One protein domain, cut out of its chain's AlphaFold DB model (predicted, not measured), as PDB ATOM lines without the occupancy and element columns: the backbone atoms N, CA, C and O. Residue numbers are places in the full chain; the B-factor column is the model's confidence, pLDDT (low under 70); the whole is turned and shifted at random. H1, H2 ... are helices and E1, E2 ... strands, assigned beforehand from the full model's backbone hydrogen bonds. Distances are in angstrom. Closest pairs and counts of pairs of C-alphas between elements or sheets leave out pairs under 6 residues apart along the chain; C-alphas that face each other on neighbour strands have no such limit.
ATOM      1  N   ASP A  18     -24.074  51.507  43.753       95.31
ATOM      2  CA  ASP A  18     -22.693  51.027  43.831       95.31
ATOM      3  C   ASP A  18     -22.373  50.050  42.698       95.31
ATOM      4  O   ASP A  18     -21.358  50.184  42.004       95.31
ATOM      5  N   PHE A  19     -23.300  49.126  42.434       97.06
ATOM      6  CA  PHE A  19     -23.197  48.197  41.316       97.06
ATOM      7  C   PHE A  19     -23.248  48.938  39.975       97.06
ATOM      8  O   PHE A  19     -22.323  48.826  39.170       97.06
ATOM      9  N   ASP A  20     -24.304  49.717  39.724       96.62
ATOM     10  CA  ASP A  20     -24.534  50.359  38.426       96.62
ATOM     11  C   ASP A  20     -23.463  51.426  38.131       96.62
ATOM     12  O   ASP A  20     -23.031  51.589  36.987       96.62
ATOM     13  N   GLY A  21     -22.998  52.140  39.160       96.06
ATOM     14  CA  GLY A  21     -21.947  53.151  39.062       96.06
ATOM     15  C   GLY A  21     -20.591  52.553  38.692       96.06
ATOM     16  O   GLY A  21     -19.911  53.060  37.790       96.06
ATOM     17  N   THR A  22     -20.221  51.442  39.326       95.88
ATOM     18  CA  THR A  22     -18.981  50.721  39.010       95.88
ATOM     19  C   THR A  22     -19.069  50.077  37.628       95.88
ATOM     20  O   THR A  22     -18.208  50.313  36.778       95.88
ATOM     21  N   ALA A  23     -20.170  49.376  37.342       95.00
ATOM     22  CA  ALA A  23     -20.440  48.748  36.052       95.00
ATOM     23  C   ALA A  23     -20.309  49.735  34.881       95.00
ATOM     24  O   ALA A  23     -19.651  49.446  33.882       95.00
ATOM     25  N   LYS A  24     -20.900  50.928  35.016       94.12
ATOM     26  CA  LYS A  24     -20.846  51.993  34.004       94.12
ATOM     27  C   LYS A  24     -19.435  52.535  33.776       94.12
ATOM     28  O   LYS A  24     -19.135  53.011  32.682       94.12
ATOM     29  N   THR A  25     -18.592  52.511  34.803       94.81
ATOM     30  CA  THR A  25     -17.212  53.009  34.725       94.81
ATOM     31  C   THR A  25     -16.293  51.998  34.047       94.81
ATOM     32  O   THR A  25     -15.405  52.372  33.281       94.81
ATOM     33  N   GLU A  26     -16.511  50.715  34.308       94.56
ATOM     34  CA  GLU A  26     -15.597  49.652  33.900       94.56
ATOM     35  C   GLU A  26     -16.003  48.966  32.591       94.56
ATOM     36  O   GLU A  26     -15.166  48.338  31.936       94.56
ATOM     37  N   LEU A  27     -17.265  49.096  32.172       88.94
ATOM     38  CA  LEU A  27     -17.804  48.401  31.010       88.94
ATOM     39  C   LEU A  27     -18.575  49.318  30.064       88.94
ATOM     40  O   LEU A  27     -19.307  50.217  30.457       88.94
ATOM     41  N   THR A  28     -18.446  49.037  28.766       83.62
ATOM     42  CA  THR A  28     -19.057  49.847  27.701       83.62
ATOM     43  C   THR A  28     -20.563  49.607  27.547       83.62
ATOM     44  O   THR A  28     -21.284  50.511  27.134       83.62
ATOM     45  N   ALA A  29     -21.041  48.396  27.845       82.19
ATOM     46  CA  ALA A  29     -22.456  48.036  27.795       82.19
ATOM     47  C   ALA A  29     -22.713  46.804  28.672       82.19
ATOM     48  O   ALA A  29     -22.277  45.701  28.337       82.19
ATOM     49  N   ILE A  30     -23.419  46.984  29.785       85.75
ATOM     50  CA  ILE A  30     -23.853  45.887  30.650       85.75
ATOM     51  C   ILE A  30     -25.251  46.199  31.208       85.75
ATOM     52  O   ILE A  30     -25.568  47.384  31.348       85.75
ATOM     53  N   PRO A  31     -26.121  45.196  31.447       91.31
ATOM     54  CA  PRO A  31     -27.394  45.424  32.127       91.31
ATOM     55  C   PRO A  31     -27.203  46.082  33.493       91.31
ATOM     56  O   PRO A  31     -26.219  45.809  34.187       91.31
ATOM     57  N   SER A  32     -28.183  46.886  33.898       95.81
ATOM     58  CA  SER A  32     -28.273  47.339  35.285       95.81
ATOM     59  C   SER A  32     -28.577  46.171  36.221       95.81
ATOM     60  O   SER A  32     -29.143  45.151  35.808       95.81
ATOM     61  N   ALA A  33     -28.271  46.327  37.508       97.25
ATOM     62  CA  ALA A  33     -28.676  45.352  38.518       97.25
ATOM     63  C   ALA A  33     -30.195  45.120  38.497       97.25
ATOM     64  O   ALA A  33     -30.629  43.971  38.554       97.25
ATOM     65  N   SER A  34     -31.002  46.173  38.307       97.00
ATOM     66  CA  SER A  34     -32.462  46.037  38.194       97.00
ATOM     67  C   SER A  34     -32.876  45.115  37.046       97.00
ATOM     68  O   SER A  34     -33.725  44.244  37.234       97.00
ATOM     69  N   GLN A  35     -32.247  45.259  35.876       96.25
ATOM     70  CA  GLN A  35     -32.515  44.389  34.728       96.25
ATOM     71  C   GLN A  35     -32.120  42.938  35.019       96.25
ATOM     72  O   GLN A  35     -32.803  42.002  34.609       96.25
ATOM     73  N   ILE A  36     -31.030  42.738  35.760       97.38
ATOM     74  CA  ILE A  36     -30.583  41.405  36.159       97.38
ATOM     75  C   ILE A  36     -31.574  40.767  37.141       97.38
ATOM     76  O   ILE A  36     -31.910  39.599  36.959       97.38
ATOM     77  N   VAL A  37     -32.039  41.473  38.177       97.31
ATOM     78  CA  VAL A  37     -32.744  40.838  39.314       97.31
ATOM     79  C   VAL A  37     -34.269  40.970  39.284       97.31
ATOM     80  O   VAL A  37     -34.954  40.045  39.722       97.31
ATOM     81  N   ASN A  38     -34.814  42.056  38.730       96.44
ATOM     82  CA  ASN A  38     -36.266  42.288  38.649       96.44
ATOM     83  C   ASN A  38     -36.838  41.886  37.286       96.44
ATOM     84  O   ASN A  38     -37.958  41.396  37.206       96.44
ATOM     85  N   GLU A  39     -36.048  42.017  36.219       95.50
ATOM     86  CA  GLU A  39     -36.467  41.687  34.846       95.50
ATOM     87  C   GLU A  39     -35.922  40.330  34.367       95.50
ATOM     88  O   GLU A  39     -36.032  39.976  33.194       95.50
ATOM     89  N   SER A  40     -35.358  39.536  35.284       94.31
ATOM     90  CA  SER A  40     -34.834  38.194  35.011       94.31
ATOM     91  C   SER A  40     -35.835  37.349  34.215       94.31
ATOM     92  O   SER A  40     -36.977  37.162  34.649       94.31
ATOM     93  N   ALA A  41     -35.392  36.803  33.079       93.00
ATOM     94  CA  ALA A  41     -36.214  35.953  32.215       93.00
ATOM     95  C   ALA A  41     -36.556  34.601  32.860       93.00
ATOM     96  O   ALA A  41     -37.533  33.966  32.476       93.00
ATOM     97  N   PHE A  42     -35.748  34.168  33.829       96.94
ATOM     98  CA  PHE A  42     -36.044  33.034  34.689       96.94
ATOM     99  C   PHE A  42     -36.159  33.526  36.130       96.94
ATOM    100  O   PHE A  42     -35.196  34.070  36.672       96.94
ATOM    101  N   CYS A  43     -37.318  33.321  36.742       96.56
ATOM    102  CA  CYS A  43     -37.591  33.587  38.147       96.56
ATOM    103  C   CYS A  43     -38.618  32.573  38.642       96.56
ATOM    104  O   CYS A  43     -39.689  32.468  38.052       96.56
ATOM    105  N   THR A  44     -38.323  31.796  39.680       95.94
ATOM    106  CA  THR A  44     -39.284  30.800  40.169       95.94
ATOM    107  C   THR A  44     -39.055  30.441  41.629       95.94
ATOM    108  O   THR A  44     -37.918  30.414  42.110       95.94
ATOM    109  N   PHE A  45     -40.149  30.135  42.317       96.00
ATOM    110  CA  PHE A  45     -40.128  29.411  43.576       96.00
ATOM    111  C   PHE A  45     -39.750  27.945  43.329       96.00
ATOM    112  O   PHE A  45     -40.273  27.298  42.422       96.00
ATOM    113  N   VAL A  46     -38.837  27.411  44.138       95.56
ATOM    114  CA  VAL A  46     -38.338  26.039  44.022       95.56
ATOM    115  C   VAL A  46     -38.703  25.267  45.296       95.56
ATOM    116  O   VAL A  46     -38.034  25.441  46.318       95.56
ATOM    117  N   PRO A  47     -39.724  24.389  45.263       93.12
ATOM    118  CA  PRO A  47     -40.126  23.618  46.433       93.12
ATOM    119  C   PRO A  47     -39.097  22.522  46.725       93.12
ATOM    120  O   PRO A  47     -39.004  21.505  46.031       93.12
ATOM    121  N   ILE A  48     -38.284  22.751  47.753       91.75
ATOM    122  CA  ILE A  48     -37.252  21.809  48.206       91.75
ATOM    123  C   ILE A  48     -37.749  20.855  49.296       91.75
ATOM    124  O   ILE A  48     -37.224  19.749  49.401       91.75
ATOM    125  N   ASP A  49     -38.748  21.268  50.077       88.06
ATOM    126  CA  ASP A  49     -39.394  20.444  51.099       88.06
ATOM    127  C   ASP A  49     -40.541  19.650  50.457       88.06
ATOM    128  O   ASP A  49     -41.334  20.189  49.685       88.06
ATOM    129  N   GLU A  50     -40.607  18.354  50.749       83.75
ATOM    130  CA  GLU A  50     -41.644  17.448  50.251       83.75
ATOM    131  C   GLU A  50     -43.049  17.898  50.674       83.75
ATOM    132  O   GLU A  50     -44.001  17.709  49.920       83.75
ATOM    133  N   ALA A  51     -43.186  18.565  51.827       85.88
ATOM    134  CA  ALA A  51     -44.473  19.046  52.333       85.88
ATOM    135  C   ALA A  51     -45.132  20.123  51.450       85.88
ATOM    136  O   ALA A  51     -46.335  20.357  51.558       85.88
ATOM    137  N   ILE A  52     -44.351  20.780  50.589       86.56
ATOM    138  CA  ILE A  52     -44.785  21.878  49.709       86.56
ATOM    139  C   ILE A  52     -44.611  21.540  48.221       86.56
ATOM    140  O   ILE A  52     -44.777  22.408  47.364       86.56
ATOM    141  N   GLN A  53     -44.254  20.295  47.894       86.69
ATOM    142  CA  GLN A  53     -44.165  19.835  46.509       86.69
ATOM    143  C   GLN A  53     -45.561  19.625  45.909       86.69
ATOM    144  O   GLN A  53     -46.491  19.158  46.566       86.69
ATOM    145  N   LEU A  54     -45.704  19.968  44.627       83.69
ATOM    146  CA  LEU A  54     -46.939  19.761  43.876       83.69
ATOM    147  C   LEU A  54     -46.926  18.385  43.203       83.69
ATOM    148  O   LEU A  54     -46.235  18.166  42.205       83.69
ATOM    149  N   GLY A  55     -47.721  17.459  43.737       85.69
ATOM    150  CA  GLY A  55     -47.839  16.103  43.200       85.69
ATOM    151  C   GLY A  55     -46.502  15.360  43.231       85.69
ATOM    152  O   GLY A  55     -45.856  15.287  44.269       85.69
ATOM    153  N   ASN A  56     -46.087  14.815  42.084       87.00
ATOM    154  CA  ASN A  56     -44.818  14.087  41.939       87.00
ATOM    155  C   ASN A  56     -43.668  14.966  41.418       87.00
ATOM    156  O   ASN A  56     -42.610  14.441  41.063       87.00
ATOM    157  N   LEU A  57     -43.876  16.283  41.307       90.69
ATOM    158  CA  LEU A  57     -42.832  17.192  40.852       90.69
ATOM    159  C   LEU A  57     -41.771  17.383  41.928       90.69
ATOM    160  O   LEU A  57     -42.063  17.576  43.104       90.69
ATOM    161  N   THR A  58     -40.522  17.420  41.489       92.06
ATOM    162  CA  THR A  58     -39.361  17.677  42.340       92.06
ATOM    163  C   THR A  58     -38.749  19.032  42.002       92.06
ATOM    164  O   THR A  58     -38.965  19.567  40.915       92.06
ATOM    165  N   TYR A  59     -37.872  19.564  42.861       92.69
ATOM    166  CA  TYR A  59     -37.124  20.797  42.560       92.69
ATOM    167  C   TYR A  59     -36.404  20.767  41.194       92.69
ATOM    168  O   TYR A  59     -36.183  21.810  40.584       92.69
ATOM    169  N   LYS A  60     -36.037  19.586  40.675       93.88
ATOM    170  CA  LYS A  60     -35.377  19.456  39.365       93.88
ATOM    171  C   LYS A  60     -36.289  19.831  38.203       93.88
ATOM    172  O   LYS A  60     -35.791  20.249  37.157       93.88
ATOM    173  N   ASP A  61     -37.593  19.658  38.371       94.81
ATOM    174  CA  ASP A  61     -38.593  19.977  37.360       94.81
ATOM    175  C   ASP A  61     -38.753  21.496  37.234       94.81
ATOM    176  O   ASP A  61     -38.734  22.024  36.121       94.81
ATOM    177  N   TYR A  62     -38.723  22.202  38.371       95.19
ATOM    178  CA  TYR A  62     -38.676  23.668  38.458       95.19
ATOM    179  C   TYR A  62     -37.389  24.262  37.874       95.19
ATOM    180  O   TYR A  62     -37.405  25.331  37.272       95.19
ATOM    181  N   LEU A  63     -36.264  23.547  37.968       96.44
ATOM    182  CA  LEU A  63     -34.985  23.981  37.392       96.44
ATOM    183  C   LEU A  63     -34.783  23.549  35.929       96.44
ATOM    184  O   LEU A  63     -33.744  23.849  35.334       96.44
ATOM    185  N   ARG A  64     -35.747  22.853  35.310       95.19
ATOM    186  CA  ARG A  64     -35.594  22.304  33.952       95.19
ATOM    187  C   ARG A  64     -35.297  23.383  32.906       95.19
ATOM    188  O   ARG A  64     -34.488  23.132  32.012       95.19
ATOM    189  N   GLY A  65     -35.894  24.571  33.036       95.38
ATOM    190  CA  GLY A  65     -35.673  25.719  32.145       95.38
ATOM    191  C   GLY A  65     -34.230  26.250  32.132       95.38
ATOM    192  O   GLY A  65     -33.856  26.997  31.223       95.38
ATOM    193  N   LEU A  66     -33.402  25.829  33.096       97.19
ATOM    194  CA  LEU A  66     -31.990  26.201  33.236       97.19
ATOM    195  C   LEU A  66     -31.008  25.154  32.688       97.19
ATOM    196  O   LEU A  66     -29.792  25.371  32.736       97.19
ATOM    197  N   ARG A  67     -31.484  24.013  32.174       95.88
ATOM    198  CA  ARG A  67     -30.602  22.949  31.665       95.88
ATOM    199  C   ARG A  67     -29.727  23.459  30.520       95.88
ATOM    200  O   ARG A  67     -30.220  23.986  29.530       95.88
ATOM    201  N   GLY A  68     -28.413  23.285  30.666       95.69
ATOM    202  CA  GLY A  68     -27.418  23.715  29.679       95.69
ATOM    203  C   GLY A  68     -27.154  25.225  29.631       95.69
ATOM    204  O   GLY A  68     -26.224  25.641  28.942       95.69
ATOM    205  N   LYS A  69     -27.903  26.045  30.380       97.38
ATOM    206  CA  LYS A  69     -27.718  27.499  30.400       97.38
ATOM    207  C   LYS A  69     -26.575  27.899  31.324       97.38
ATOM    208  O   LYS A  69     -26.409  27.353  32.419       97.38
ATOM    209  N   THR A  70     -25.786  28.870  30.872       97.56
ATOM    210  CA  THR A  70     -24.665  29.442  31.627       97.56
ATOM    211  C   THR A  70     -24.914  30.917  31.883       97.56
ATOM    212  O   THR A  70     -25.326  31.642  30.986       97.56
ATOM    213  N   GLY A  71     -24.648  31.373  33.100       97.75
ATOM    214  CA  GLY A  71     -24.851  32.773  33.449       97.75
ATOM    215  C   GLY A  71     -24.693  33.013  34.936       97.75
ATOM    216  O   GLY A  71     -23.926  32.304  35.596       97.75
ATOM    217  N   LEU A  72     -25.419  34.008  35.429       98.19
ATOM    218  CA  LEU A  72     -25.481  34.417  36.824       98.19
ATOM    219  C   LEU A  72     -26.819  33.967  37.419       98.19
ATOM    220  O   LEU A  72     -27.864  34.210  36.824       98.19
ATOM    221  N   TYR A  73     -26.795  33.304  38.570       98.56
ATOM    222  CA  TYR A  73     -27.985  32.932  39.328       98.56
ATOM    223  C   TYR A  73     -27.944  33.573  40.713       98.56
ATOM    224  O   TYR A  73     -26.880  33.713  41.319       98.56
ATOM    225  N   HIS A  74     -29.126  33.900  41.214       98.69
ATOM    226  CA  HIS A  74     -29.334  34.450  42.542       98.69
ATOM    227  C   HIS A  74     -30.301  33.550  43.295       98.69
ATOM    228  O   HIS A  74     -31.267  33.049  42.711       98.69
ATOM    229  N   LEU A  75     -30.024  33.332  44.576       98.44
ATOM    230  CA  LEU A  75     -30.918  32.627  45.481       98.44
ATOM    231  C   LEU A  75     -31.501  33.645  46.452       98.44
ATOM    232  O   LEU A  75     -30.755  34.407  47.073       98.44
ATOM    233  N   TRP A  76     -32.818  33.629  46.582       98.38
ATOM    234  CA  TRP A  76     -33.568  34.612  47.345       98.38
ATOM    235  C   TRP A  76     -34.418  33.941  48.408       98.38
ATOM    236  O   TRP A  76     -34.835  32.787  48.259       98.38
ATOM    237  N   VAL A  77     -34.699  34.716  49.446       97.19
ATOM    238  CA  VAL A  77     -35.728  34.430  50.443       97.19
ATOM    239  C   VAL A  77     -36.745  35.563  50.437       97.19
ATOM    240  O   VAL A  77     -36.420  36.696  50.070       97.19
ATOM    241  N   ASP A  78     -37.967  35.243  50.842       95.12
ATOM    242  CA  ASP A  78     -38.967  36.259  51.158       95.12
ATOM    243  C   ASP A  78     -38.451  37.129  52.311       95.12
ATOM    244  O   ASP A  78     -37.881  36.598  53.274       95.12
ATOM    245  N   TYR A  79     -38.582  38.445  52.175       94.38
ATOM    246  CA  TYR A  79     -38.149  39.397  53.188       94.38
ATOM    247  C   TYR A  79     -39.341  40.108  53.816       94.38
ATOM    248  O   TYR A  79     -39.521  40.025  55.029       94.38
ATOM    249  N   ASP A  80     -40.138  40.800  52.999       92.94
ATOM    250  CA  ASP A  80     -41.320  41.533  53.452       92.94
ATOM    251  C   ASP A  80     -42.225  41.900  52.261       92.94
ATOM    252  O   ASP A  80     -41.813  41.814  51.099       92.94
ATOM    253  N   ASN A  81     -43.445  42.352  52.532       90.19
ATOM    254  CA  ASN A  81     -44.417  42.766  51.528       90.19
ATOM    255  C   ASN A  81     -44.922  44.195  51.764       90.19
ATOM    256  O   ASN A  81     -44.926  44.725  52.876       90.19
ATOM    257  N   CYS A  82     -45.373  44.837  50.690       88.44
ATOM    258  CA  CYS A  82     -45.980  46.159  50.753       88.44
ATOM    259  C   CYS A  82     -47.419  46.112  50.241       88.44
ATOM    260  O   CYS A  82     -47.655  46.131  49.035       88.44
ATOM    261  N   ASP A  83     -48.383  46.122  51.165       85.75
ATOM    262  CA  ASP A  83     -49.815  46.118  50.832       85.75
ATOM    263  C   ASP A  83     -50.234  47.326  49.974       85.75
ATOM    264  O   ASP A  83     -51.144  47.223  49.156       85.75
ATOM    265  N   ASP A  84     -49.587  48.482  50.160       86.69
ATOM    266  CA  ASP A  84     -49.945  49.718  49.453       86.69
ATOM    267  C   ASP A  84     -49.581  49.664  47.957       86.69
ATOM    268  O   ASP A  84     -50.204  50.352  47.146       86.69
ATOM    269  N   HIS A  85     -48.578  48.859  47.591       87.44
ATOM    270  CA  HIS A  85     -48.054  48.762  46.225       87.44
ATOM    271  C   HIS A  85     -48.212  47.375  45.598       87.44
ATOM    272  O   HIS A  85     -47.862  47.219  44.430       87.44
ATOM    273  N   ASP A  86     -48.744  46.403  46.344       90.06
ATOM    274  CA  ASP A  86     -48.884  45.003  45.928       90.06
ATOM    275  C   ASP A  86     -47.556  44.400  45.431       90.06
ATOM    276  O   ASP A  86     -47.467  43.741  44.390       90.06
ATOM    277  N   THR A  87     -46.483  44.692  46.171       92.69
ATOM    278  CA  THR A  87     -45.126  44.236  45.863       92.69
ATOM    279  C   THR A  87     -44.563  43.347  46.960       92.69
ATOM    280  O   THR A  87     -44.821  43.542  48.152       92.69
ATOM    281  N   GLN A  88     -43.727  42.400  46.538       94.81
ATOM    282  CA  GLN A  88     -42.935  41.558  47.414       94.81
ATOM    283  C   GLN A  88     -41.465  41.968  47.357       94.81
ATOM    284  O   GLN A  88     -40.867  42.051  46.279       94.81
ATOM    285  N   THR A  89     -40.873  42.204  48.522       95.69
ATOM    286  CA  THR A  89     -39.441  42.462  48.670       95.69
ATOM    287  C   THR A  89     -38.730  41.149  48.945       95.69
ATOM    288  O   THR A  89     -39.043  40.430  49.892       95.69
ATOM    289  N   MET A  90     -37.738  40.852  48.118       97.44
ATOM    290  CA  MET A  90     -36.944  39.636  48.188       97.44
ATOM    291  C   MET A  90     -35.526  39.988  48.603       97.44
ATOM    292  O   MET A  90     -34.906  40.864  48.000       97.44
ATOM    293  N   LEU A  91     -34.981  39.271  49.583       97.56
ATOM    294  CA  LEU A  91     -33.586  39.421  49.987       97.56
ATOM    295  C   LEU A  91     -32.725  38.394  49.250       97.56
ATOM    296  O   LEU A  91     -32.970  37.187  49.344       97.56
ATOM    297  N   CYS A  92     -31.695  38.857  48.542       98.31
ATOM    298  CA  CYS A  92     -30.712  37.959  47.951       98.31
ATOM    299  C   CYS A  92     -29.784  37.432  49.039       98.31
ATOM    300  O   CYS A  92     -29.160  38.198  49.772       98.31
ATOM    301  N   VAL A  93     -29.645  36.115  49.113       97.81
ATOM    302  CA  VAL A  93     -28.839  35.456  50.149       97.81
ATOM    303  C   VAL A  93     -27.624  34.745  49.578       97.81
ATOM    304  O   VAL A  93     -26.715  34.378  50.327       97.81
ATOM    305  N   TYR A  94     -27.604  34.554  48.256       98.25
ATOM    306  CA  TYR A  94     -26.489  33.978  47.525       98.25
ATOM    307  C   TYR A  94     -26.463  34.462  46.074       98.25
ATOM    308  O   TYR A  94     -27.477  34.390  45.381       98.25
ATOM    309  N   VAL A  95     -25.277  34.808  45.577       98.44
ATOM    310  CA  VAL A  95     -25.016  35.010  44.146       98.44
ATOM    311  C   VAL A  95     -23.986  34.001  43.652       98.44
ATOM    312  O   VAL A  95     -23.019  33.669  44.346       98.44
ATOM    313  N   GLY A  96     -24.180  33.477  42.443       98.00
ATOM    314  CA  GLY A  96     -23.151  32.666  41.817       98.00
ATOM    315  C   GLY A  96     -23.260  32.539  40.309       98.00
ATOM    316  O   GLY A  96     -24.263  32.894  39.698       98.00
ATOM    317  N   LYS A  97     -22.224  31.965  39.695       97.38
ATOM    318  CA  LYS A  97     -22.161  31.769  38.238       97.38
ATOM    319  C   LYS A  97     -21.946  30.328  37.773       97.38
ATOM    320  O   LYS A  97     -21.471  29.453  38.507       97.38
ATOM    321  N   GLY A  98     -22.199  30.104  36.485       97.19
ATOM    322  CA  GLY A  98     -21.862  28.878  35.756       97.19
ATOM    323  C   GLY A  98     -23.090  28.179  35.184       97.19
ATOM    324  O   GLY A  98     -24.079  28.836  34.879       97.19
ATOM    325  N   LEU A  99     -23.006  26.852  35.032       97.38
ATOM    326  CA  LEU A  99     -24.136  26.006  34.632       97.38
ATOM    327  C   LEU A  99     -25.201  26.024  35.733       97.38
ATOM    328  O   LEU A  99     -25.026  25.372  36.765       97.38
ATOM    329  N   ALA A 100     -26.262  26.804  35.533       96.62
ATOM    330  CA  ALA A 100     -27.146  27.219  36.617       96.62
ATOM    331  C   ALA A 100     -27.861  26.036  37.285       96.62
ATOM    332  O   ALA A 100     -27.739  25.868  38.495       96.62
ATOM    333  N   GLU A 101     -28.508  25.160  36.509       97.62
ATOM    334  CA  GLU A 101     -29.243  23.997  37.039       97.62
ATOM    335  C   GLU A 101     -28.366  23.091  37.923       97.62
ATOM    336  O   GLU A 101     -28.727  22.779  39.062       97.62
ATOM    337  N   ALA A 102     -27.167  22.744  37.446       97.00
ATOM    338  CA  ALA A 102     -26.233  21.899  38.185       97.00
ATOM    339  C   ALA A 102     -25.711  22.586  39.459       97.00
ATOM    340  O   ALA A 102     -25.573  21.949  40.508       97.00
ATOM    341  N   ARG A 103     -25.422  23.893  39.388       97.31
ATOM    342  CA  ARG A 103     -24.923  24.673  40.530       97.31
ATOM    343  C   ARG A 103     -25.989  24.843  41.606       97.31
ATOM    344  O   ARG A 103     -25.702  24.569  42.767       97.31
ATOM    345  N   ILE A 104     -27.208  25.214  41.226       97.56
ATOM    346  CA  ILE A 104     -28.334  25.377  42.151       97.56
ATOM    347  C   ILE A 104     -28.677  24.034  42.804       97.56
ATOM    348  O   ILE A 104     -28.785  23.964  44.025       97.56
ATOM    349  N   THR A 105     -28.719  22.941  42.034       97.00
ATOM    350  CA  THR A 105     -28.912  21.584  42.580       97.00
ATOM    351  C   THR A 105     -27.857  21.231  43.632       97.00
ATOM    352  O   THR A 105     -28.167  20.614  44.651       97.00
ATOM    353  N   SER A 106     -26.598  21.618  43.410       96.44
ATOM    354  CA  SER A 106     -25.540  21.426  44.403       96.44
ATOM    355  C   SER A 106     -25.786  22.246  45.670       96.44
ATOM    356  O   SER A 106     -25.549  21.736  46.765       96.44
ATOM    357  N   HIS A 107     -26.254  23.492  45.550       95.75
ATOM    358  CA  HIS A 107     -26.546  24.346  46.709       95.75
ATOM    359  C   HIS A 107     -27.715  23.818  47.528       95.75
ATOM    360  O   HIS A 107     -27.566  23.705  48.741       95.75
ATOM    361  N   ILE A 108     -28.805  23.400  46.881       95.00
ATOM    362  CA  ILE A 108     -29.955  22.765  47.548       95.00
ATOM    363  C   ILE A 108     -29.488  21.592  48.420       95.00
ATOM    364  O   ILE A 108     -29.900  21.459  49.563       95.00
ATOM    365  N   LYS A 109     -28.562  20.769  47.913       93.00
ATOM    366  CA  LYS A 109     -28.074  19.577  48.625       93.00
ATOM    367  C   LYS A 109     -27.075  19.848  49.750       93.00
ATOM    368  O   LYS A 109     -26.884  18.976  50.589       93.00
ATOM    369  N   THR A 110     -26.346  20.966  49.711       90.94
ATOM    370  CA  THR A 110     -25.129  21.133  50.539       90.94
ATOM    371  C   THR A 110     -25.040  22.443  51.309       90.94
ATOM    372  O   THR A 110     -24.210  22.550  52.209       90.94
ATOM    373  N   LYS A 111     -25.842  23.449  50.953       86.50
ATOM    374  CA  LYS A 111     -25.740  24.803  51.510       86.50
ATOM    375  C   LYS A 111     -27.070  25.407  51.928       86.50
ATOM    376  O   LYS A 111     -27.062  26.257  52.812       86.50
ATOM    377  N   TRP A 112     -28.168  25.038  51.271       92.94
ATOM    378  CA  TRP A 112     -29.449  25.684  51.518       92.94
ATOM    379  C   TRP A 112     -30.024  25.279  52.885       92.94
ATOM    380  O   TRP A 112     -30.015  24.089  53.210       92.94
ATOM    381  N   PRO A 113     -30.502  26.231  53.703       88.81
ATOM    382  CA  PRO A 113     -31.091  25.929  55.004       88.81
ATOM    383  C   PRO A 113     -32.505  25.335  54.871       88.81
ATOM    384  O   PRO A 113     -33.340  25.835  54.125       88.81
ATOM    385  N   ASN A 114     -32.808  24.303  55.664       76.56
ATOM    386  CA  ASN A 114     -34.061  23.530  55.573       76.56
ATOM    387  C   ASN A 114     -35.349  24.301  55.941       76.56
ATOM    388  O   ASN A 114     -36.432  23.756  55.784       76.56
ATOM    389  N   GLN A 115     -35.257  25.523  56.472       81.12
ATOM    390  CA  GLN A 115     -36.405  26.290  56.992       81.12
ATOM    391  C   GLN A 115     -36.726  27.544  56.170       81.12
ATOM    392  O   GLN A 115     -37.529  28.368  56.597       81.12
ATOM    393  N   GLN A 116     -36.087  27.717  55.013       89.25
ATOM    394  CA  GLN A 116     -36.310  28.873  54.153       89.25
ATOM    395  C   GLN A 116     -36.829  28.432  52.793       89.25
ATOM    396  O   GLN A 116     -36.271  27.529  52.161       89.25
ATOM    397  N   LEU A 117     -37.876  29.118  52.339       94.25
ATOM    398  CA  LEU A 117     -38.362  29.011  50.972       94.25
ATOM    399  C   LEU A 117     -37.273  29.490  50.012       94.25
ATOM    400  O   LEU A 117     -36.659  30.532  50.234       94.25
ATOM    401  N   LEU A 118     -37.035  28.713  48.956       97.00
ATOM    402  CA  LEU A 118     -36.046  29.031  47.938       97.00
ATOM    403  C   LEU A 118     -36.729  29.662  46.732       97.00
ATOM    404  O   LEU A 118     -37.543  29.022  46.069       97.00
ATOM    405  N   TYR A 119     -36.302  30.869  46.389       98.00
ATOM    406  CA  TYR A 119     -36.600  31.485  45.104       98.00
ATOM    407  C   TYR A 119     -35.308  31.627  44.310       98.00
ATOM    408  O   TYR A 119     -34.235  31.872  44.862       98.00
ATOM    409  N   VAL A 120     -35.396  31.464  42.996       98.25
ATOM    410  CA  VAL A 120     -34.245  31.519  42.097       98.25
ATOM    411  C   VAL A 120     -34.536  32.499  40.984       98.25
ATOM    412  O   VAL A 120     -35.560  32.363  40.322       98.25
ATOM    413  N   SER A 121     -33.601  33.408  40.714       98.38
ATOM    414  CA  SER A 121     -33.570  34.158  39.456       98.38
ATOM    415  C   SER A 121     -32.288  33.875  38.674       98.38
ATOM    416  O   SER A 121     -31.266  33.487  39.252       98.38
ATOM    417  N   PHE A 122     -32.337  34.018  37.350       98.44
ATOM    418  CA  PHE A 122     -31.197  33.738  36.484       98.44
ATOM    419  C   PHE A 122     -31.108  34.692  35.293       98.44
ATOM    420  O   PHE A 122     -32.069  34.895  34.546       98.44
ATOM    421  N   TYR A 123     -29.893  35.196  35.086       97.81
ATOM    422  CA  TYR A 123     -29.502  36.043  33.973       97.81
ATOM    423  C   TYR A 123     -28.466  35.325  33.100       97.81
ATOM    424  O   TYR A 123     -27.322  35.083  33.506       97.81
ATOM    425  N   GLU A 124     -28.874  34.970  31.882       97.50
ATOM    426  CA  GLU A 124     -28.018  34.271  30.926       97.50
ATOM    427  C   GLU A 124     -26.956  35.212  30.351       97.50
ATOM    428  O   GLU A 124     -27.262  36.272  29.812       97.50
ATOM    429  N   CYS A 125     -25.685  34.821  30.455       96.12
ATOM    430  CA  CYS A 125     -24.579  35.596  29.908       96.12
ATOM    431  C   CYS A 125     -23.325  34.734  29.718       96.12
ATOM    432  O   CYS A 125     -23.183  33.641  30.272       96.12
ATOM    433  N   SER A 126     -22.376  35.234  28.922       95.31
ATOM    434  CA  SER A 126     -21.116  34.520  28.689       95.31
ATOM    435  C   SER A 126     -20.311  34.341  29.984       95.31
ATOM    436  O   SER A 126     -20.349  35.180  30.880       95.31
ATOM    437  N   ASN A 127     -19.493  33.287  30.061       94.94
ATOM    438  CA  ASN A 127     -18.684  32.974  31.248       94.94
ATOM    439  C   ASN A 127     -17.743  34.109  31.698       94.94
ATOM    440  O   ASN A 127     -17.423  34.211  32.879       94.94
ATOM    441  N   ARG A 128     -17.248  34.946  30.776       95.19
ATOM    442  CA  ARG A 128     -16.411  36.095  31.158       95.19
ATOM    443  C   ARG A 128     -17.250  37.180  31.828       95.19
ATOM    444  O   ARG A 128     -16.835  37.689  32.861       95.19
ATOM    445  N   ILE A 129     -18.415  37.486  31.261       95.50
ATOM    446  CA  ILE A 129     -19.333  38.480  31.817       95.50
ATOM    447  C   ILE A 129     -19.884  38.005  33.161       95.50
ATOM    448  O   ILE A 129     -19.874  38.776  34.109       95.50
ATOM    449  N   SER A 130     -20.249  36.728  33.298       96.62
ATOM    450  CA  SER A 130     -20.752  36.208  34.573       96.62
ATOM    451  C   SER A 130     -19.714  36.239  35.698       96.62
ATOM    452  O   SER A 130     -20.086  36.469  36.840       96.62
ATOM    453  N   LYS A 131     -18.418  36.050  35.399       96.38
ATOM    454  CA  LYS A 131     -17.326  36.235  36.378       96.38
ATOM    455  C   LYS A 131     -17.236  37.669  36.871       96.38
ATOM    456  O   LYS A 131     -17.107  37.887  38.065       96.38
ATOM    457  N   TYR A 132     -17.271  38.609  35.937       96.50
ATOM    458  CA  TYR A 132     -17.198  40.021  36.265       96.50
ATOM    459  C   TYR A 132     -18.419  40.451  37.088       96.50
ATOM    460  O   TYR A 132     -18.266  41.030  38.154       96.50
ATOM    461  N   LEU A 133     -19.621  40.092  36.632       97.50
ATOM    462  CA  LEU A 133     -20.870  40.433  37.309       97.50
ATOM    463  C   LEU A 133     -20.975  39.829  38.707       97.50
ATOM    464  O   LEU A 133     -21.382  40.523  39.627       97.50
ATOM    465  N   GLU A 134     -20.612  38.553  38.872       98.12
ATOM    466  CA  GLU A 134     -20.600  37.907  40.189       98.12
ATOM    467  C   GLU A 134     -19.676  38.656  41.152       98.12
ATOM    468  O   GLU A 134     -20.101  38.962  42.260       98.12
ATOM    469  N   GLN A 135     -18.457  39.002  40.715       97.69
ATOM    470  CA  GLN A 135     -17.532  39.765  41.551       97.69
ATOM    471  C   GLN A 135     -18.097  41.143  41.893       97.69
ATOM    472  O   GLN A 135     -18.068  41.542  43.048       97.69
ATOM    473  N   LEU A 136     -18.690  41.829  40.918       97.31
ATOM    474  CA  LEU A 136     -19.262  43.146  41.151       97.31
ATOM    475  C   LEU A 136     -20.430  43.115  42.153       97.31
ATOM    476  O   LEU A 136     -20.547  44.001  42.996       97.31
ATOM    477  N   PHE A 137     -21.276  42.081  42.106       98.31
ATOM    478  CA  PHE A 137     -22.292  41.872  43.138       98.31
ATOM    479  C   PHE A 137     -21.659  41.624  44.510       98.31
ATOM    480  O   PHE A 137     -22.118  42.201  45.489       98.31
ATOM    481  N   LEU A 138     -20.622  40.787  44.585       98.38
ATOM    482  CA  LEU A 138     -19.919  40.460  45.830       98.38
ATOM    483  C   LEU A 138     -19.135  41.635  46.438       98.38
ATOM    484  O   LEU A 138     -18.897  41.643  47.646       98.38
ATOM    485  N   ASP A 139     -18.737  42.605  45.617       97.50
ATOM    486  CA  ASP A 139     -18.049  43.821  46.055       97.50
ATOM    487  C   ASP A 139     -19.032  44.884  46.573       97.50
ATOM    488  O   ASP A 139     -18.689  45.633  47.484       97.50
ATOM    489  N   ALA A 140     -20.255  44.936  46.032       97.44
ATOM    490  CA  ALA A 140     -21.286  45.892  46.451       97.44
ATOM    491  C   ALA A 140     -22.130  45.379  47.634       97.44
ATOM    492  O   ALA A 140     -22.366  46.096  48.610       97.44
ATOM    493  N   TYR A 141     -22.551  44.114  47.588       98.12
ATOM    494  CA  TYR A 141     -23.546  43.563  48.507       98.12
ATOM    495  C   TYR A 141     -23.006  42.415  49.361       98.12
ATOM    496  O   TYR A 141     -22.066  41.715  48.989       98.12
ATOM    497  N   THR A 142     -23.654  42.190  50.501       97.31
ATOM    498  CA  THR A 142     -23.385  41.077  51.405       97.31
ATOM    499  C   THR A 142     -24.393  39.944  51.216       97.31
ATOM    500  O   THR A 142     -25.609  40.140  51.281       97.31
ATOM    501  N   PHE A 143     -23.882  38.727  51.037       97.44
ATOM    502  CA  PHE A 143     -24.679  37.508  50.898       97.44
ATOM    503  C   PHE A 143     -24.253  36.481  51.946       97.44
ATOM    504  O   PHE A 143     -23.178  35.886  51.851       97.44
ATOM    505  N   TYR A 144     -25.094  36.214  52.946       95.50
ATOM    506  CA  TYR A 144     -24.680  35.388  54.089       95.50
ATOM    507  C   TYR A 144     -24.382  33.914  53.737       95.50
ATOM    508  O   TYR A 144     -23.767  33.207  54.538       95.50
ATOM    509  N   LEU A 145     -24.776  33.429  52.551       96.12
ATOM    510  CA  LEU A 145     -24.403  32.094  52.062       96.12
ATOM    511  C   LEU A 145     -23.134  32.088  51.180       96.12
ATOM    512  O   LEU A 145     -22.572  31.010  50.934       96.12
ATOM    513  N   ASN A 146     -22.640  33.243  50.717       97.00
ATOM    514  CA  ASN A 146     -21.331  33.359  50.065       97.00
ATOM    515  C   ASN A 146     -20.236  33.464  51.140       97.00
ATOM    516  O   ASN A 146     -20.044  34.491  51.774       97.00
ATOM    517  N   LYS A 147     -19.491  32.372  51.356       92.19
ATOM    518  CA  LYS A 147     -18.467  32.298  52.420       92.19
ATOM    519  C   LYS A 147     -17.133  32.965  52.079       92.19
ATOM    520  O   LYS A 147     -16.345  33.222  52.979       92.19
ATOM    521  N   ASN A 148     -16.856  33.162  50.794       91.56
ATOM    522  CA  ASN A 148     -15.594  33.701  50.296       91.56
ATOM    523  C   ASN A 148     -15.891  34.889  49.391       91.56
ATOM    524  O   ASN A 148     -16.955  34.916  48.773       91.56
ATOM    525  N   GLU A 149     -14.930  35.808  49.300       90.44
ATOM    526  CA  GLU A 149     -14.959  36.952  48.375       90.44
ATOM    527  C   GLU A 149     -16.179  37.876  48.558       90.44
ATOM    528  O   GLU A 149     -16.447  38.692  47.697       90.44
ATOM    529  N   ASN A 150     -16.892  37.778  49.687       94.19
ATOM    530  CA  ASN A 150     -18.101  38.535  50.020       94.19
ATOM    531  C   ASN A 150     -17.739  39.784  50.842       94.19
ATOM    532  O   ASN A 150     -17.855  39.771  52.069       94.19
ATOM    533  N   PHE A 151     -17.202  40.807  50.175       94.75
ATOM    534  CA  PHE A 151     -16.676  42.020  50.818       94.75
ATOM    535  C   PHE A 151     -17.681  43.171  50.881       94.75
ATOM    536  O   PHE A 151     -17.458  44.112  51.644       94.75
ATOM    537  N   GLY A 152     -18.762  43.092  50.107       95.69
ATOM    538  CA  GLY A 152     -19.810  44.095  50.078       95.69
ATOM    539  C   GLY A 152     -20.526  44.256  51.413       95.69
ATOM    540  O   GLY A 152     -20.516  43.377  52.284       95.69
ATOM    541  N   THR A 153     -21.153  45.416  51.577       95.56
ATOM    542  CA  THR A 153     -21.779  45.830  52.839       95.56
ATOM    543  C   THR A 153     -23.275  46.069  52.717       95.56
ATOM    544  O   THR A 153     -23.970  46.035  53.729       95.56
ATOM    545  N   GLU A 154     -23.780  46.304  51.506       95.62
ATOM    546  CA  GLU A 154     -25.199  46.569  51.273       95.62
ATOM    547  C   GLU A 154     -26.017  45.275  51.176       95.62
ATOM    548  O   GLU A 154     -25.488  44.201  50.896       95.62
ATOM    549  N   HIS A 155     -27.331  45.353  51.363       96.44
ATOM    550  CA  HIS A 155     -28.223  44.226  51.087       96.44
ATOM    551  C   HIS A 155     -28.781  44.331  49.671       96.44
ATOM    552  O   HIS A 155     -29.364  45.348  49.303       96.44
ATOM    553  N   LEU A 156     -28.632  43.265  48.879       97.75
ATOM    554  CA  LEU A 156     -29.258  43.200  47.563       97.75
ATOM    555  C   LEU A 156     -30.725  42.795  47.713       97.75
ATOM    556  O   LEU A 156     -31.028  41.634  48.005       97.75
ATOM    557  N   PHE A 157     -31.618  43.743  47.449       97.62
ATOM    558  CA  PHE A 157     -33.052  43.500  47.361       97.62
ATOM    559  C   PHE A 157     -33.517  43.420  45.908       97.62
ATOM    560  O   PHE A 157     -33.000  44.119  45.039       97.62
ATOM    561  N   ALA A 158     -34.526  42.595  45.658       97.50
ATOM    562  CA  ALA A 158     -35.362  42.673  44.467       97.50
ATOM    563  C   ALA A 158     -36.796  42.999  44.895       97.50
ATOM    564  O   ALA A 158     -37.215  42.624  45.988       97.50
ATOM    565  N   VAL A 159     -37.538  43.697  44.042       96.19
ATOM    566  CA  VAL A 159     -38.950  44.017  44.274       96.19
ATOM    567  C   VAL A 159     -39.738  43.417  43.127       96.19
ATOM    568  O   VAL A 159     -39.633  43.868  41.985       96.19
ATOM    569  N   TRP A 160     -40.487  42.365  43.429       96.00
ATOM    570  CA  TRP A 160     -41.308  41.653  42.462       96.00
ATOM    571  C   TRP A 160     -42.770  42.038  42.643       96.00
ATOM    572  O   TRP A 160     -43.231  42.262  43.762       96.00
ATOM    573  N   ASP A 161     -43.500  42.115  41.537       93.94
ATOM    574  CA  ASP A 161     -44.955  42.149  41.604       93.94
ATOM    575  C   ASP A 161     -45.504  40.804  42.111       93.94
ATOM    576  O   ASP A 161     -44.815  39.772  42.134       93.94
ATOM    577  N   HIS A 162     -46.764  40.828  42.536       90.94
ATOM    578  CA  HIS A 162     -47.442  39.657  43.073       90.94
ATOM    579  C   HIS A 162     -47.460  38.466  42.094       90.94
ATOM    580  O   HIS A 162     -47.302  37.313  42.504       90.94
ATOM    581  N   GLU A 163     -47.597  38.732  40.790       92.25
ATOM    582  CA  GLU A 163     -47.625  37.699  39.752       92.25
ATOM    583  C   GLU A 163     -46.280  36.964  39.652       92.25
ATOM    584  O   GLU A 163     -46.235  35.734  39.732       92.25
ATOM    585  N   ARG A 164     -45.165  37.696  39.548       94.25
ATOM    586  CA  ARG A 164     -43.811  37.132  39.505       94.25
ATOM    587  C   ARG A 164     -43.459  36.413  40.799       94.25
ATOM    588  O   ARG A 164     -42.786  35.385  40.737       94.25
ATOM    589  N   TYR A 165     -43.885  36.927  41.949       94.81
ATOM    590  CA  TYR A 165     -43.645  36.274  43.233       94.81
ATOM    591  C   TYR A 165     -44.355  34.913  43.334       94.81
ATOM    592  O   TYR A 165     -43.714  33.919  43.682       94.81
ATOM    593  N   LEU A 166     -45.649  34.847  42.996       91.69
ATOM    594  CA  LEU A 166     -46.440  33.620  43.129       91.69
ATOM    595  C   LEU A 166     -46.227  32.624  41.986       91.69
ATOM    596  O   LEU A 166     -46.065  31.427  42.226       91.69
ATOM    597  N   LEU A 167     -46.280  33.093  40.740       91.88
ATOM    598  CA  LEU A 167     -46.239  32.234  39.554       91.88
ATOM    599  C   LEU A 167     -44.808  32.049  39.041       91.88
ATOM    600  O   LEU A 167     -44.462  31.011  38.467       91.88
ATOM    601  N   GLY A 168     -43.956  33.055  39.234       93.81
ATOM    602  CA  GLY A 168     -42.678  33.125  38.540       93.81
ATOM    603  C   GLY A 168     -42.849  33.180  37.018       93.81
ATOM    604  O   GLY A 168     -43.928  33.406  36.480       93.81
ATOM    605  N   THR A 169     -41.763  32.943  36.296       94.31
ATOM    606  CA  THR A 169     -41.734  32.918  34.826       94.31
ATOM    607  C   THR A 169     -41.894  31.508  34.256       94.31
ATOM    608  O   THR A 169     -42.072  31.343  33.052       94.31
ATOM    609  N   GLU A 170     -41.835  30.481  35.108       93.50
ATOM    610  CA  GLU A 170     -41.843  29.070  34.699       93.50
ATOM    611  C   GLU A 170     -43.193  28.369  34.923       93.50
ATOM    612  O   GLU A 170     -43.330  27.208  34.536       93.50
ATOM    613  N   ALA A 171     -44.210  29.041  35.486       88.94
ATOM    614  CA  ALA A 171     -45.513  28.437  35.803       88.94
ATOM    615  C   ALA A 171     -46.110  27.638  34.635       88.94
ATOM    616  O   ALA A 171     -46.470  26.476  34.799       88.94
ATOM    617  N   ASN A 172     -46.135  28.206  33.424       88.19
ATOM    618  CA  ASN A 172     -46.664  27.518  32.240       88.19
ATOM    619  C   ASN A 172     -45.893  26.227  31.913       88.19
ATOM    620  O   ASN A 172     -46.487  25.212  31.546       88.19
ATOM    621  N   ALA A 173     -44.565  26.241  32.056       88.81
ATOM    622  CA  ALA A 173     -43.730  25.069  31.808       88.81
ATOM    623  C   ALA A 173     -43.959  23.967  32.856       88.81
ATOM    624  O   ALA A 173     -43.846  22.782  32.520       88.81
ATOM    625  N   ILE A 174     -44.287  24.356  34.091       88.44
ATOM    626  CA  ILE A 174     -44.604  23.461  35.208       88.44
ATOM    627  C   ILE A 174     -46.011  22.879  35.079       88.44
ATOM    628  O   ILE A 174     -46.166  21.664  35.170       88.44
ATOM    629  N   CYS A 175     -47.018  23.690  34.756       87.56
ATOM    630  CA  CYS A 175     -48.375  23.205  34.499       87.56
ATOM    631  C   CYS A 175     -48.393  22.153  33.379       87.56
ATOM    632  O   CYS A 175     -48.969  21.080  33.541       87.56
ATOM    633  N   ASN A 176     -47.673  22.404  32.279       87.50
ATOM    634  CA  ASN A 176     -47.562  21.447  31.174       87.50
ATOM    635  C   ASN A 176     -46.897  20.123  31.588       87.50
ATOM    636  O   ASN A 176     -47.231  19.069  31.049       87.50
ATOM    637  N   LEU A 177     -45.950  20.163  32.532       86.31
ATOM    638  CA  LEU A 177     -45.352  18.953  33.096       86.31
ATOM    639  C   LEU A 177     -46.373  18.157  33.902       86.31
ATOM    640  O   LEU A 177     -46.477  16.950  33.699       86.31
ATOM    641  N   MET A 178     -47.143  18.817  34.768       84.56
ATOM    642  CA  MET A 178     -48.168  18.153  35.579       84.56
ATOM    643  C   MET A 178     -49.179  17.415  34.703       84.56
ATOM    644  O   MET A 178     -49.391  16.223  34.899       84.56
ATOM    645  N   SER A 179     -49.703  18.075  33.664       81.44
ATOM    646  CA  SER A 179     -50.656  17.449  32.738       81.44
ATOM    647  C   SER A 179     -50.080  16.233  32.006       81.44
ATOM    648  O   SER A 179     -50.828  15.323  31.668       81.44
ATOM    649  N   SER A 180     -48.763  16.189  31.776       77.38
ATOM    650  CA  SER A 180     -48.099  15.035  31.148       77.38
ATOM    651  C   SER A 180     -47.870  13.848  32.089       77.38
ATOM    652  O   SER A 180     -47.627  12.743  31.614       77.38
ATOM    653  N   TYR A 181     -47.927  14.057  33.409       69.94
ATOM    654  CA  TYR A 181     -47.847  12.975  34.398       69.94
ATOM    655  C   TYR A 181     -49.212  12.347  34.706       69.94
ATOM    656  O   TYR A 181     -49.263  11.251  35.259       69.94
ATOM    657  N   GLU A 182     -50.301  13.039  34.369       65.00
ATOM    658  CA  GLU A 182     -51.682  12.581  34.574       65.00
ATOM    659  C   GLU A 182     -52.258  11.819  33.364       65.00
ATOM    660  O   GLU A 182     -53.320  11.204  33.477       65.00
ATOM    661  N   SER A 183     -51.563  11.854  32.222       55.25
ATOM    662  CA  SER A 183     -51.893  11.150  30.971       55.25
ATOM    663  C   SER A 183     -51.176   9.812  30.837       55.25
ATOM    664  O   SER A 183     -51.837   8.829  30.436       55.25
TER     665      SER A 183
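This is residues 18 to 183 of the 183 residues of an uncharacterized protein of Stenotrophomonas sp (UniProt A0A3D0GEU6). A single sheet of five strands, strongly twisted and curled like part of a barrel, wraps round H4 on one face and has H5 along its other face. The long hairpin E2 and E3 runs through the sheet, while H1, packed on one end of H5, and H7, near H3, lie towards opposite ends of the longest axis. The printed part has 166 residues with seven named helices and five named strands, in the order H1 H2 E1 H3 E2 E3 H4 E4 H5 E5 H6 H7. The sheet order is E1 E4 E2 E3 E5, all antiparallel, and the class is mixed, helices and strands. The whole is compact, with a radius of gyration of the C-alphas of 15.9 A and spans of 54 by 40 by 29 A.

H1, residues 18 to 26, begins at C-alpha 18 (-22.693, 51.027, 43.831). H2 is residues 33 to 37, E1 42 to 46 and H3 59 to 62. E2, residues 70 to 82, is 33.2 A long and bends by 70 degrees at residue 79; E3, residues 87 to 99, is 30.0 A long and bends by 72 degrees at residue 93. H4 is residues 100 to 110, 15.3 A, and E4 118 to 124, 19.5 A. H5, residues 127 to 140, is 20.1 A long. E5 is residues 157 to 161, H6 162 to 166, and H7 171 to 181, 15.7 A, ending at C-alpha 181 (-47.847, 12.975, 34.398).

Across the sheet, N 44 and O 120 of E1 and E4 are 2.9 A apart, N 74 and O 121 of E2 and E4 2.9 A, N 73 and O 96 of the hairpin E2 and E3 2.8 A, and N 88 and O 160 of E3 and E5 2.8 A, each within hydrogen-bond range. E1, H3, E2 and E3, H4, E4 are split strand-helix-strand units, two strands running the same way with another strand between them, and both crossovers are right-handed. H5 is over E2 and E3 at a height over the sheet of 9.2 A; its closest C-alphas to E3 are those of Ser 130 and Lys 97, 5.9 A. H2 is on the same face, only just over E4 with 3 C-alphas; H4 and H6 are on the opposite face. H3 is on the sheet, only just over E1 with 3 C-alphas. H1 touches H5, with residues 136 to 140 of H5 alone, at a steep tilt of 46 degrees, opposite ways; the closest C-alphas are those of Asp 18 and Ala 140, 5.9 A. H7 is not on the sheet and is close to H3 but not clearly touching, with C-alphas 62 and 174 6.8 A apart. Every O i to N i+4 pair is within hydrogen-bond range in H1, H2, H4, H5, H6 and H7; H3 is too short for one.

The C-alphas farthest apart, those of Thr 25 and Ser 183, are 54.5 A apart. The printed part has no cut, and the links E1 to H3 and H5 to E5 are long. The mean pLDDT of the printed part is 93.3, and residues 181 to 183 are under 70.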